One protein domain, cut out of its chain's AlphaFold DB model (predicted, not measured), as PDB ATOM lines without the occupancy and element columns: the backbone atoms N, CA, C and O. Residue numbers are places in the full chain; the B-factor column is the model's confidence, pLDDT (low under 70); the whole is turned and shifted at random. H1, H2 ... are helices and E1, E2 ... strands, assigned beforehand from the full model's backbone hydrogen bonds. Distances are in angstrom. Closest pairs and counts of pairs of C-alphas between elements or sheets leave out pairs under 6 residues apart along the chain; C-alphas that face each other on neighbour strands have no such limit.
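AT A GLANCE: This is residues 4 to 88 of the 96 residues of an uncharacterized protein of bacterium (UniProt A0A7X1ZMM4). What shape is it? H1 and H2 cover one face of a twisted sheet, whose E1-E2 hairpin sticks out at residues 30 to 47 as a long arm. What builds it? The 85 printed residues, mixed in class, include H1, E1, E2, E3, H2 in order; E1 - E2 - E3 is an antiparallel meander, each strand beside the one before. It is only just extended, close to loose: radius of gyration of the C-alphas 18.1 A, spans 62 by 26 by 17 A.

IN THESE COORDINATES: Which strands? E1 is residues 21 to 37, 52.3 A long; E2 is 40 to 58, 56.6 A; E3 is 61 to 67. Which helices? H1, residues 4 to 16, begins at C-alpha (24.778, -45.156, -10.408); H2, residues 72 to 88, ends at C-alpha (4.133, -52.841, 9.857).

HOW THE PARTS SIT: Which atoms pair? Within hydrogen-bond range are N 29 and O 49, 2.8 A, and N 63 and O 56, 2.9 A. Do helices meet? H1 touches H2 with residues 10 to 14 alone; the closest C-alphas, Gly 14 and Val 79, are 6.1 A apart.

THE WHOLE: Any cut? The printed part has no cut. Low confidence? No printed residue is under 70.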
ATOM      1  N   LYS A   4      24.393 -43.775 -10.701       92.69
ATOM      2  CA  LYS A   4      24.778 -45.156 -10.408       92.69
ATOM      3  C   LYS A   4      25.508 -45.302  -9.065       92.69
ATOM      4  O   LYS A   4      25.124 -46.141  -8.264       92.69
ATOM      5  N   GLU A   5      26.512 -44.467  -8.801       94.81
ATOM      6  CA  GLU A   5      27.282 -44.501  -7.546       94.81
ATOM      7  C   GLU A   5      26.382 -44.176  -6.348       94.81
ATOM      8  O   GLU A   5      26.515 -44.769  -5.279       94.81
ATOM      9  N   LEU A   6      25.444 -43.236  -6.524       94.38
ATOM     10  CA  LEU A   6      24.466 -42.902  -5.493       94.38
ATOM     11  C   LEU A   6      23.568 -44.109  -5.190       94.38
ATOM     12  O   LEU A   6      23.436 -44.482  -4.025       94.38
ATOM     13  N   ALA A   7      23.020 -44.759  -6.219       95.88
ATOM     14  CA  ALA A   7      22.205 -45.960  -6.057       95.88
ATOM     15  C   ALA A   7      22.975 -47.091  -5.352       95.88
ATOM     16  O   ALA A   7      22.487 -47.642  -4.366       95.88
ATOM     17  N   GLU A   8      24.205 -47.382  -5.784       96.69
ATOM     18  CA  GLU A   8      25.075 -48.394  -5.164       96.69
ATOM     19  C   GLU A   8      25.365 -48.079  -3.688       96.69
ATOM     20  O   GLU A   8      25.316 -48.971  -2.831       96.69
ATOM     21  N   SER A   9      25.610 -46.804  -3.369       97.00
ATOM     22  CA  SER A   9      25.843 -46.371  -1.989       97.00
ATOM     23  C   SER A   9      24.613 -46.583  -1.101       97.00
ATOM     24  O   SER A   9      24.755 -47.026   0.037       97.00
ATOM     25  N   LEU A  10      23.405 -46.352  -1.627       97.44
ATOM     26  CA  LEU A  10      22.151 -46.514  -0.889       97.44
ATOM     27  C   LEU A  10      21.759 -47.981  -0.716       97.44
ATOM     28  O   LEU A  10      21.287 -48.351   0.359       97.44
ATOM     29  N   VAL A  11      22.013 -48.829  -1.720       97.88
ATOM     30  CA  VAL A  11      21.874 -50.290  -1.586       97.88
ATOM     31  C   VAL A  11      22.789 -50.796  -0.472       97.88
ATOM     32  O   VAL A  11      22.339 -51.499   0.435       97.88
ATOM     33  N   THR A  12      24.063 -50.392  -0.502       97.88
ATOM     34  CA  THR A  12      25.046 -50.771   0.523       97.88
ATOM     35  C   THR A  12      24.610 -50.285   1.902       97.88
ATOM     36  O   THR A  12      24.596 -51.054   2.863       97.88
ATOM     37  N   PHE A  13      24.188 -49.025   1.997       98.00
ATOM     38  CA  PHE A  13      23.702 -48.433   3.234       98.00
ATOM     39  C   PHE A  13      22.485 -49.181   3.791       98.00
ATOM     40  O   PHE A  13      22.461 -49.504   4.978       98.00
ATOM     41  N   GLY A  14      21.493 -49.506   2.959       97.44
ATOM     42  CA  GLY A  14      20.305 -50.242   3.388       97.44
ATOM     43  C   GLY A  14      20.635 -51.640   3.918       97.44
ATOM     44  O   GLY A  14      20.160 -52.004   4.996       97.44
ATOM     45  N   LYS A  15      21.527 -52.375   3.237       97.44
ATOM     46  CA  LYS A  15      22.014 -53.687   3.701       97.44
ATOM     47  C   LYS A  15      22.723 -53.595   5.054       97.44
ATOM     48  O   LYS A  15      22.393 -54.342   5.969       97.44
ATOM     49  N   VAL A  16      23.625 -52.624   5.232       97.94
ATOM     50  CA  VAL A  16      24.315 -52.388   6.519       97.94
ATOM     51  C   VAL A  16      23.332 -52.021   7.640       97.94
ATOM     52  O   VAL A  16      23.554 -52.371   8.797       97.94
ATOM     53  N   ASN A  17      22.219 -51.358   7.316       96.81
ATOM     54  CA  ASN A  17      21.170 -50.997   8.276       96.81
ATOM     55  C   ASN A  17      20.118 -52.114   8.488       96.81
ATOM     56  O   ASN A  17      19.115 -51.891   9.173       96.81
ATOM     57  N   GLY A  18      20.349 -53.317   7.949       95.25
ATOM     58  CA  GLY A  18      19.577 -54.522   8.260       95.25
ATOM     59  C   GLY A  18      18.373 -54.787   7.357       95.25
ATOM     60  O   GLY A  18      17.406 -55.389   7.834       95.25
ATOM     61  N   ALA A  19      18.402 -54.305   6.113       97.06
ATOM     62  CA  ALA A  19      17.572 -54.833   5.030       97.06
ATOM     63  C   ALA A  19      18.172 -56.137   4.479       97.06
ATOM     64  O   ALA A  19      19.392 -56.222   4.334       97.06
ATOM     65  N   ASP A  20      17.321 -57.094   4.111       96.69
ATOM     66  CA  ASP A  20      17.751 -58.318   3.421       96.69
ATOM     67  C   ASP A  20      18.007 -58.006   1.940       96.69
ATOM     68  O   ASP A  20      19.070 -58.299   1.386       96.69
ATOM     69  N   GLU A  21      17.060 -57.290   1.327       96.75
ATOM     70  CA  GLU A  21      17.141 -56.831  -0.055       96.75
ATOM     71  C   GLU A  21      16.782 -55.350  -0.172       96.75
ATOM     72  O   GLU A  21      15.945 -54.820   0.565       96.75
ATOM     73  N   VAL A  22      17.446 -54.676  -1.110       97.69
ATOM     74  CA  VAL A  22      17.261 -53.251  -1.391       97.69
ATOM     75  C   VAL A  22      17.330 -53.044  -2.894       97.69
ATOM     76  O   VAL A  22      18.330 -53.385  -3.525       97.69
ATOM     77  N   GLU A  23      16.295 -52.426  -3.442       97.75
ATOM     78  CA  GLU A  23      16.237 -51.965  -4.822       97.75
ATOM     79  C   GLU A  23      16.148 -50.440  -4.823       97.75
ATOM     80  O   GLU A  23      15.385 -49.853  -4.050       97.75
ATOM     81  N   ILE A  24      16.936 -49.802  -5.688       97.44
ATOM     82  CA  ILE A  24      16.964 -48.351  -5.865       97.44
ATOM     83  C   ILE A  24      16.756 -48.046  -7.346       97.44
ATOM     84  O   ILE A  24      17.518 -48.515  -8.190       97.44
ATOM     85  N   SER A  25      15.764 -47.214  -7.643       96.06
ATOM     86  CA  SER A  25      15.489 -46.677  -8.975       96.06
ATOM     87  C   SER A  25      15.619 -45.160  -8.938       96.06
ATOM     88  O   SER A  25      15.001 -44.514  -8.098       96.06
ATOM     89  N   ILE A  26      16.417 -44.576  -9.832       94.94
ATOM     90  CA  ILE A  26      16.617 -43.123  -9.913       94.94
ATOM     91  C   ILE A  26      16.226 -42.651 -11.308       94.94
ATOM     92  O   ILE A  26      16.721 -43.184 -12.301       94.94
ATOM     93  N   LEU A  27      15.361 -41.643 -11.365       91.75
ATOM     94  CA  LEU A  27      14.947 -40.951 -12.575       91.75
ATOM     95  C   LEU A  27      15.579 -39.554 -12.585       91.75
ATOM     96  O   LEU A  27      15.455 -38.805 -11.616       91.75
ATOM     97  N   ASP A  28      16.242 -39.212 -13.683       89.88
ATOM     98  CA  ASP A  28      16.699 -37.855 -13.992       89.88
ATOM     99  C   ASP A  28      16.241 -37.543 -15.417       89.88
ATOM    100  O   ASP A  28      16.658 -38.205 -16.370       89.88
ATOM    101  N   GLY A  29      15.311 -36.606 -15.539       86.19
ATOM    102  CA  GLY A  29      14.665 -36.219 -16.781       86.19
ATOM    103  C   GLY A  29      14.697 -34.709 -16.951       86.19
ATOM    104  O   GLY A  29      14.674 -33.951 -15.984       86.19
ATOM    105  N   TYR A  30      14.727 -34.267 -18.197       87.94
ATOM    106  CA  TYR A  30      14.650 -32.860 -18.555       87.94
ATOM    107  C   TYR A  30      13.632 -32.707 -19.681       87.94
ATOM    108  O   TYR A  30      13.676 -33.447 -20.665       87.94
ATOM    109  N   GLU A  31      12.699 -31.785 -19.499       85.25
ATOM    110  CA  GLU A  31      11.622 -31.469 -20.422       85.25
ATOM    111  C   GLU A  31      11.828 -30.061 -20.973       85.25
ATOM    112  O   GLU A  31      12.027 -29.107 -20.218       85.25
ATOM    113  N   PHE A  32      11.755 -29.946 -22.297       91.06
ATOM    114  CA  PHE A  32      11.769 -28.676 -23.004       91.06
ATOM    115  C   PHE A  32      10.688 -28.686 -24.087       91.06
ATOM    116  O   PHE A  32      10.693 -29.572 -24.948       91.06
ATOM    117  N   SER A  33       9.771 -27.719 -24.064       90.75
ATOM    118  CA  SER A  33       8.716 -27.587 -25.076       90.75
ATOM    119  C   SER A  33       8.459 -26.126 -25.448       90.75
ATOM    120  O   SER A  33       8.580 -25.225 -24.617       90.75
ATOM    121  N   VAL A  34       8.139 -25.888 -26.727       93.88
ATOM    122  CA  VAL A  34       7.843 -24.554 -27.268       93.88
ATOM    123  C   VAL A  34       6.565 -24.613 -28.093       93.88
ATOM    124  O   VAL A  34       6.518 -25.315 -29.103       93.88
ATOM    125  N   ASP A  35       5.576 -23.811 -27.716       94.69
ATOM    126  CA  ASP A  35       4.362 -23.598 -28.500       94.69
ATOM    127  C   ASP A  35       4.446 -22.252 -29.225       94.69
ATOM    128  O   ASP A  35       4.731 -21.217 -28.615       94.69
ATOM    129  N   VAL A  36       4.178 -22.246 -30.533       95.31
ATOM    130  CA  VAL A  36       4.201 -21.037 -31.370       95.31
ATOM    131  C   VAL A  36       2.837 -20.826 -32.012       95.31
ATOM    132  O   VAL A  36       2.317 -21.711 -32.694       95.31
ATOM    133  N   ARG A  37       2.286 -19.615 -31.880       94.62
ATOM    134  CA  ARG A  37       1.050 -19.202 -32.552       94.62
ATOM    135  C   ARG A  37       1.240 -17.859 -33.249       94.62
ATOM    136  O   ARG A  37       1.796 -16.918 -32.691       94.62
ATOM    137  N   LEU A  38       0.789 -17.772 -34.504       94.69
ATOM    138  CA  LEU A  38       0.950 -16.584 -35.363       94.69
ATOM    139  C   LEU A  38       2.411 -16.087 -35.455       94.69
ATOM    140  O   LEU A  38       2.671 -14.885 -35.466       94.69
ATOM    141  N   GLY A  39       3.372 -17.016 -35.487       92.00
ATOM    142  CA  GLY A  39       4.802 -16.697 -35.575       92.00
ATOM    143  C   GLY A  39       5.418 -16.128 -34.292       92.00
ATOM    144  O   GLY A  39       6.558 -15.671 -34.327       92.00
ATOM    145  N   LYS A  40       4.693 -16.143 -33.165       91.12
ATOM    146  CA  LYS A  40       5.189 -15.729 -31.849       91.12
ATOM    147  C   LYS A  40       5.156 -16.897 -30.871       91.12
ATOM    148  O   LYS A  40       4.238 -17.713 -30.921       91.12
ATOM    149  N   ILE A  41       6.153 -16.960 -29.989       93.06
ATOM    150  CA  ILE A  41       6.168 -17.916 -28.877       93.06
ATOM    151  C   ILE A  41       4.976 -17.601 -27.975       93.06
ATOM    152  O   ILE A  41       4.801 -16.457 -27.551       93.06
ATOM    153  N   GLU A  42       4.163 -18.616 -27.721       93.88
ATOM    154  CA  GLU A  42       3.031 -18.560 -26.803       93.88
ATOM    155  C   GLU A  42       3.395 -19.214 -25.469       93.88
ATOM    156  O   GLU A  42       3.209 -18.584 -24.432       93.88
ATOM    157  N   ASN A  43       4.010 -20.406 -25.499       89.50
ATOM    158  CA  ASN A  43       4.504 -21.095 -24.306       89.50
ATOM    159  C   ASN A  43       5.940 -21.589 -24.498       89.50
ATOM    160  O   ASN A  43       6.326 -22.019 -25.587       89.50
ATOM    161  N   LEU A  44       6.708 -21.557 -23.412       91.75
ATOM    162  CA  LEU A  44       8.038 -22.145 -23.294       91.75
ATOM    163  C   LEU A  44       8.105 -22.865 -21.942       91.75
ATOM    164  O   LEU A  44       8.011 -22.207 -20.906       91.75
ATOM    165  N   VAL A  45       8.252 -24.190 -21.951       89.50
ATOM    166  CA  VAL A  45       8.482 -24.993 -20.741       89.50
ATOM    167  C   VAL A  45       9.923 -25.465 -20.743       89.50
ATOM    168  O   VAL A  45      10.400 -26.011 -21.733       89.50
ATOM    169  N   GLU A  46      10.591 -25.279 -19.611       90.69
ATOM    170  CA  GLU A  46      11.907 -25.834 -19.327       90.69
ATOM    171  C   GLU A  46      11.893 -26.368 -17.890       90.69
ATOM    172  O   GLU A  46      11.846 -25.595 -16.931       90.69
ATOM    173  N   ALA A  47      11.872 -27.692 -17.728       84.94
ATOM    174  CA  ALA A  47      11.727 -28.330 -16.425       84.94
ATOM    175  C   ALA A  47      12.679 -29.517 -16.261       84.94
ATOM    176  O   ALA A  47      12.713 -30.437 -17.071       84.94
ATOM    177  N   GLY A  48      13.430 -29.528 -15.160       84.81
ATOM    178  CA  GLY A  48      14.132 -30.721 -14.692       84.81
ATOM    179  C   GLY A  48      13.246 -31.524 -13.742       84.81
ATOM    180  O   GLY A  48      12.627 -30.959 -12.842       84.81
ATOM    181  N   SER A  49      13.217 -32.844 -13.900       85.75
ATOM    182  CA  SER A  49      12.567 -33.773 -12.977       85.75
ATOM    183  C   SER A  49      13.588 -34.776 -12.450       85.75
ATOM    184  O   SER A  49      14.244 -35.488 -13.203       85.75
ATOM    185  N   ARG A  50      13.739 -34.822 -11.126       90.88
ATOM    186  CA  ARG A  50      14.593 -35.795 -10.444       90.88
ATOM    187  C   ARG A  50      13.800 -36.497  -9.369       90.88
ATOM    188  O   ARG A  50      13.125 -35.847  -8.572       90.88
ATOM    189  N   SER A  51      13.885 -37.817  -9.346       93.88
ATOM    190  CA  SER A  51      13.259 -38.616  -8.305       93.88
ATOM    191  C   SER A  51      14.013 -39.912  -8.057       93.88
ATOM    192  O   SER A  51      14.745 -40.422  -8.903       93.88
ATOM    193  N   LEU A  52      13.841 -40.436  -6.853       96.44
ATOM    194  CA  LEU A  52      14.317 -41.741  -6.444       96.44
ATOM    195  C   LEU A  52      13.141 -42.519  -5.870       96.44
ATOM    196  O   LEU A  52      12.407 -42.006  -5.025       96.44
ATOM    197  N   GLY A  53      12.983 -43.756  -6.318       96.94
ATOM    198  CA  GLY A  53      12.150 -44.778  -5.702       96.94
ATOM    199  C   GLY A  53      13.024 -45.859  -5.073       96.94
ATOM    200  O   GLY A  53      14.111 -46.160  -5.570       96.94
ATOM    201  N   LEU A  54      12.558 -46.439  -3.974       97.44
ATOM    202  CA  LEU A  54      13.205 -47.579  -3.342       97.44
ATOM    203  C   LEU A  54      12.192 -48.618  -2.881       97.44
ATOM    204  O   LEU A  54      11.090 -48.282  -2.432       97.44
ATOM    205  N   ARG A  55      12.626 -49.873  -2.931       97.81
ATOM    206  CA  ARG A  55      11.961 -51.029  -2.332       97.81
ATOM    207  C   ARG A  55      12.936 -51.688  -1.365       97.81
ATOM    208  O   ARG A  55      14.110 -51.864  -1.677       97.81
ATOM    209  N   VAL A  56      12.444 -52.041  -0.187       97.81
ATOM    210  CA  VAL A  56      13.201 -52.761   0.839       97.81
ATOM    211  C   VAL A  56      12.424 -54.004   1.229       97.81
ATOM    212  O   VAL A  56      11.218 -53.916   1.473       97.81
ATOM    213  N   ILE A  57      13.125 -55.127   1.343       97.44
ATOM    214  CA  ILE A  57      12.595 -56.370   1.902       97.44
ATOM    215  C   ILE A  57      13.349 -56.680   3.193       97.44
ATOM    216  O   ILE A  57      14.577 -56.568   3.258       97.44
ATOM    217  N   LYS A  58      12.601 -57.041   4.233       96.25
ATOM    218  CA  LYS A  58      13.134 -57.555   5.493       96.25
ATOM    219  C   LYS A  58      12.170 -58.580   6.077       96.25
ATOM    220  O   LYS A  58      10.993 -58.261   6.213       96.25
ATOM    221  N   ASP A  59      12.640 -59.763   6.454       95.06
ATOM    222  CA  ASP A  59      11.812 -60.825   7.049       95.06
ATOM    223  C   ASP A  59      10.601 -61.195   6.162       95.06
ATOM    224  O   ASP A  59       9.479 -61.342   6.655       95.06
ATOM    225  N   LYS A  60      10.806 -61.279   4.835       95.25
ATOM    226  CA  LYS A  60       9.746 -61.445   3.812       95.25
ATOM    227  C   LYS A  60       8.695 -60.318   3.790       95.25
ATOM    228  O   LYS A  60       7.620 -60.478   3.221       95.25
ATOM    229  N   LYS A  61       8.970 -59.172   4.416       96.25
ATOM    230  CA  LYS A  61       8.078 -58.005   4.457       96.25
ATOM    231  C   LYS A  61       8.634 -56.896   3.582       96.25
ATOM    232  O   LYS A  61       9.781 -56.482   3.753       96.25
ATOM    233  N   THR A  62       7.798 -56.379   2.692       96.81
ATOM    234  CA  THR A  62       8.193 -55.356   1.720       96.81
ATOM    235  C   THR A  62       7.721 -53.964   2.150       96.81
ATOM    236  O   THR A  62       6.610 -53.793   2.650       96.81
ATOM    237  N   ALA A  63       8.556 -52.948   1.927       97.12
ATOM    238  CA  ALA A  63       8.189 -51.540   2.040       97.12
ATOM    239  C   ALA A  63       8.725 -50.738   0.848       97.12
ATOM    240  O   ALA A  63       9.813 -51.009   0.340       97.12
ATOM    241  N   PHE A  64       7.976 -49.710   0.450       97.19
ATOM    242  CA  PHE A  64       8.338 -48.793  -0.627       97.19
ATOM    243  C   PHE A  64       8.456 -47.362  -0.102       97.19
ATOM    244  O   PHE A  64       7.765 -46.970   0.849       97.19
ATOM    245  N   ALA A  65       9.323 -46.569  -0.724       97.19
ATOM    246  CA  ALA A  65       9.399 -45.132  -0.494       97.19
ATOM    247  C   ALA A  65       9.935 -44.404  -1.732       97.19
ATOM    248  O   ALA A  65      10.571 -45.010  -2.592       97.19
ATOM    249  N   SER A  66       9.697 -43.098  -1.816       96.94
ATOM    250  CA  SER A  66      10.237 -42.252  -2.877       96.94
ATOM    251  C   SER A  66      10.536 -40.838  -2.378       96.94
ATOM    252  O   SER A  66      10.015 -40.417  -1.341       96.94
ATOM    253  N   SER A  67      11.403 -40.122  -3.091       95.94
ATOM    254  CA  SER A  67      11.749 -38.719  -2.833       95.94
ATOM    255  C   SER A  67      12.167 -38.016  -4.123       95.94
ATOM    256  O   SER A  67      12.801 -38.625  -4.981       95.94
ATOM    257  N   SER A  68      11.840 -36.731  -4.253       94.00
ATOM    258  CA  SER A  68      12.406 -35.832  -5.271       94.00
ATOM    259  C   SER A  68      13.644 -35.075  -4.773       94.00
ATOM    260  O   SER A  68      14.405 -34.536  -5.572       94.00
ATOM    261  N   ASP A  69      13.872 -35.045  -3.457       93.12
ATOM    262  CA  ASP A  69      15.109 -34.549  -2.858       93.12
ATOM    263  C   ASP A  69      16.143 -35.681  -2.823       93.12
ATOM    264  O   ASP A  69      15.959 -36.688  -2.129       93.12
ATOM    265  N   LEU A  70      17.210 -35.508  -3.612       92.25
ATOM    266  CA  LEU A  70      18.309 -36.461  -3.760       92.25
ATOM    267  C   LEU A  70      19.519 -36.144  -2.863       92.25
ATOM    268  O   LEU A  70      20.603 -36.697  -3.071       92.25
ATOM    269  N   SER A  71      19.370 -35.251  -1.881       93.38
ATOM    270  CA  SER A  71      20.409 -35.027  -0.880       93.38
ATOM    271  C   SER A  71      20.675 -36.310  -0.085       93.38
ATOM    272  O   SER A  71      19.770 -37.068   0.271       93.38
ATOM    273  N   LYS A  72      21.957 -36.580   0.185       92.44
ATOM    274  CA  LYS A  72      22.396 -37.826   0.830       92.44
ATOM    275  C   LYS A  72      21.690 -38.061   2.169       92.44
ATOM    276  O   LYS A  72      21.240 -39.170   2.434       92.44
ATOM    277  N   GLU A  73      21.559 -37.018   2.981       95.12
ATOM    278  CA  GLU A  73      20.914 -37.064   4.298       95.12
ATOM    279  C   GLU A  73      19.432 -37.454   4.198       95.12
ATOM    280  O   GLU A  73      18.983 -38.356   4.912       95.12
ATOM    281  N   THR A  74      18.689 -36.840   3.268       96.50
ATOM    282  CA  THR A  74      17.282 -37.178   3.014       96.50
ATOM    283  C   THR A  74      17.137 -38.628   2.572       96.50
ATOM    284  O   THR A  74      16.286 -39.349   3.098       96.50
ATOM    285  N   LEU A  75      17.989 -39.093   1.656       96.94
ATOM    286  CA  LEU A  75      17.925 -40.457   1.128       96.94
ATOM    287  C   LEU A  75      18.313 -41.515   2.172       96.94
ATOM    288  O   LEU A  75      17.630 -42.531   2.298       96.94
ATOM    289  N   GLU A  76      19.345 -41.276   2.979       96.88
ATOM    290  CA  GLU A  76      19.709 -42.166   4.089       96.88
ATOM    291  C   GLU A  76      18.590 -42.258   5.137       96.88
ATOM    292  O   GLU A  76      18.273 -43.341   5.646       96.88
ATOM    293  N   HIS A  77      17.953 -41.127   5.449       97.69
ATOM    294  CA  HIS A  77      16.802 -41.098   6.344       97.69
ATOM    295  C   HIS A  77      15.599 -41.845   5.742       97.69
ATOM    296  O   HIS A  77      14.930 -42.612   6.444       97.69
ATOM    297  N   LEU A  78      15.355 -41.684   4.438       97.75
ATOM    298  CA  LEU A  78      14.305 -42.384   3.699       97.75
ATOM    299  C   LEU A  78      14.501 -43.906   3.754       97.75
ATOM    300  O   LEU A  78      13.563 -44.624   4.105       97.75
ATOM    301  N   VAL A  79      15.723 -44.390   3.502       98.00
ATOM    302  CA  VAL A  79      16.077 -45.819   3.579       98.00
ATOM    303  C   VAL A  79      15.831 -46.366   4.987       98.00
ATOM    304  O   VAL A  79      15.137 -47.372   5.148       98.00
ATOM    305  N   LYS A  80      16.321 -45.684   6.032       97.88
ATOM    306  CA  LYS A  80      16.093 -46.095   7.431       97.88
ATOM    307  C   LYS A  80      14.608 -46.182   7.770       97.88
ATOM    308  O   LYS A  80      14.183 -47.106   8.466       97.88
ATOM    309  N   ASN A  81      13.809 -45.233   7.292       97.56
ATOM    310  CA  ASN A  81      12.373 -45.236   7.536       97.56
ATOM    311  C   ASN A  81      11.656 -46.344   6.769       97.56
ATOM    312  O   ASN A  81      10.768 -46.972   7.338       97.56
ATOM    313  N   ALA A  82      12.063 -46.641   5.536       97.62
ATOM    314  CA  ALA A  82      11.529 -47.773   4.786       97.62
ATOM    315  C   ALA A  82      11.827 -49.109   5.484       97.62
ATOM    316  O   ALA A  82      10.905 -49.893   5.695       97.62
ATOM    317  N   ILE A  83      13.058 -49.311   5.972       97.69
ATOM    318  CA  ILE A  83      13.426 -50.487   6.783       97.69
ATOM    319  C   ILE A  83      12.567 -50.577   8.050       97.69
ATOM    320  O   ILE A  83      12.126 -51.654   8.430       97.69
ATOM    321  N   LYS A  84      12.294 -49.459   8.733       97.25
ATOM    322  CA  LYS A  84      11.407 -49.469   9.910       97.25
ATOM    323  C   LYS A  84       9.964 -49.813   9.539       97.25
ATOM    324  O   LYS A  84       9.300 -50.507  10.308       97.25
ATOM    325  N   ARG A  85       9.483 -49.337   8.386       96.38
ATOM    326  CA  ARG A  85       8.114 -49.567   7.898       96.38
ATOM    327  C   ARG A  85       7.845 -51.027   7.554       96.38
ATOM    328  O   ARG A  85       6.701 -51.439   7.710       96.38
ATOM    329  N   THR A  86       8.856 -51.824   7.193       96.06
ATOM    330  CA  THR A  86       8.653 -53.268   6.955       96.06
ATOM    331  C   THR A  86       8.045 -53.964   8.174       96.06
ATOM    332  O   THR A  86       7.245 -54.874   8.007       96.06
ATOM    333  N   LYS A  87       8.302 -53.490   9.404       94.06
ATOM    334  CA  LYS A  87       7.707 -54.047  10.635       94.06
ATOM    335  C   LYS A  87       6.177 -53.998  10.660       94.06
ATOM    336  O   LYS A  87       5.572 -54.824  11.338       94.06
ATOM    337  N   LEU A  88       5.581 -53.041   9.951       94.19
ATOM    338  CA  LEU A  88       4.133 -52.841   9.857       94.19
ATOM    339  C   LEU A  88       3.499 -53.636   8.708       94.19
ATOM    340  O   LEU A  88       2.277 -53.711   8.631       94.19
TER     341      LEU A  88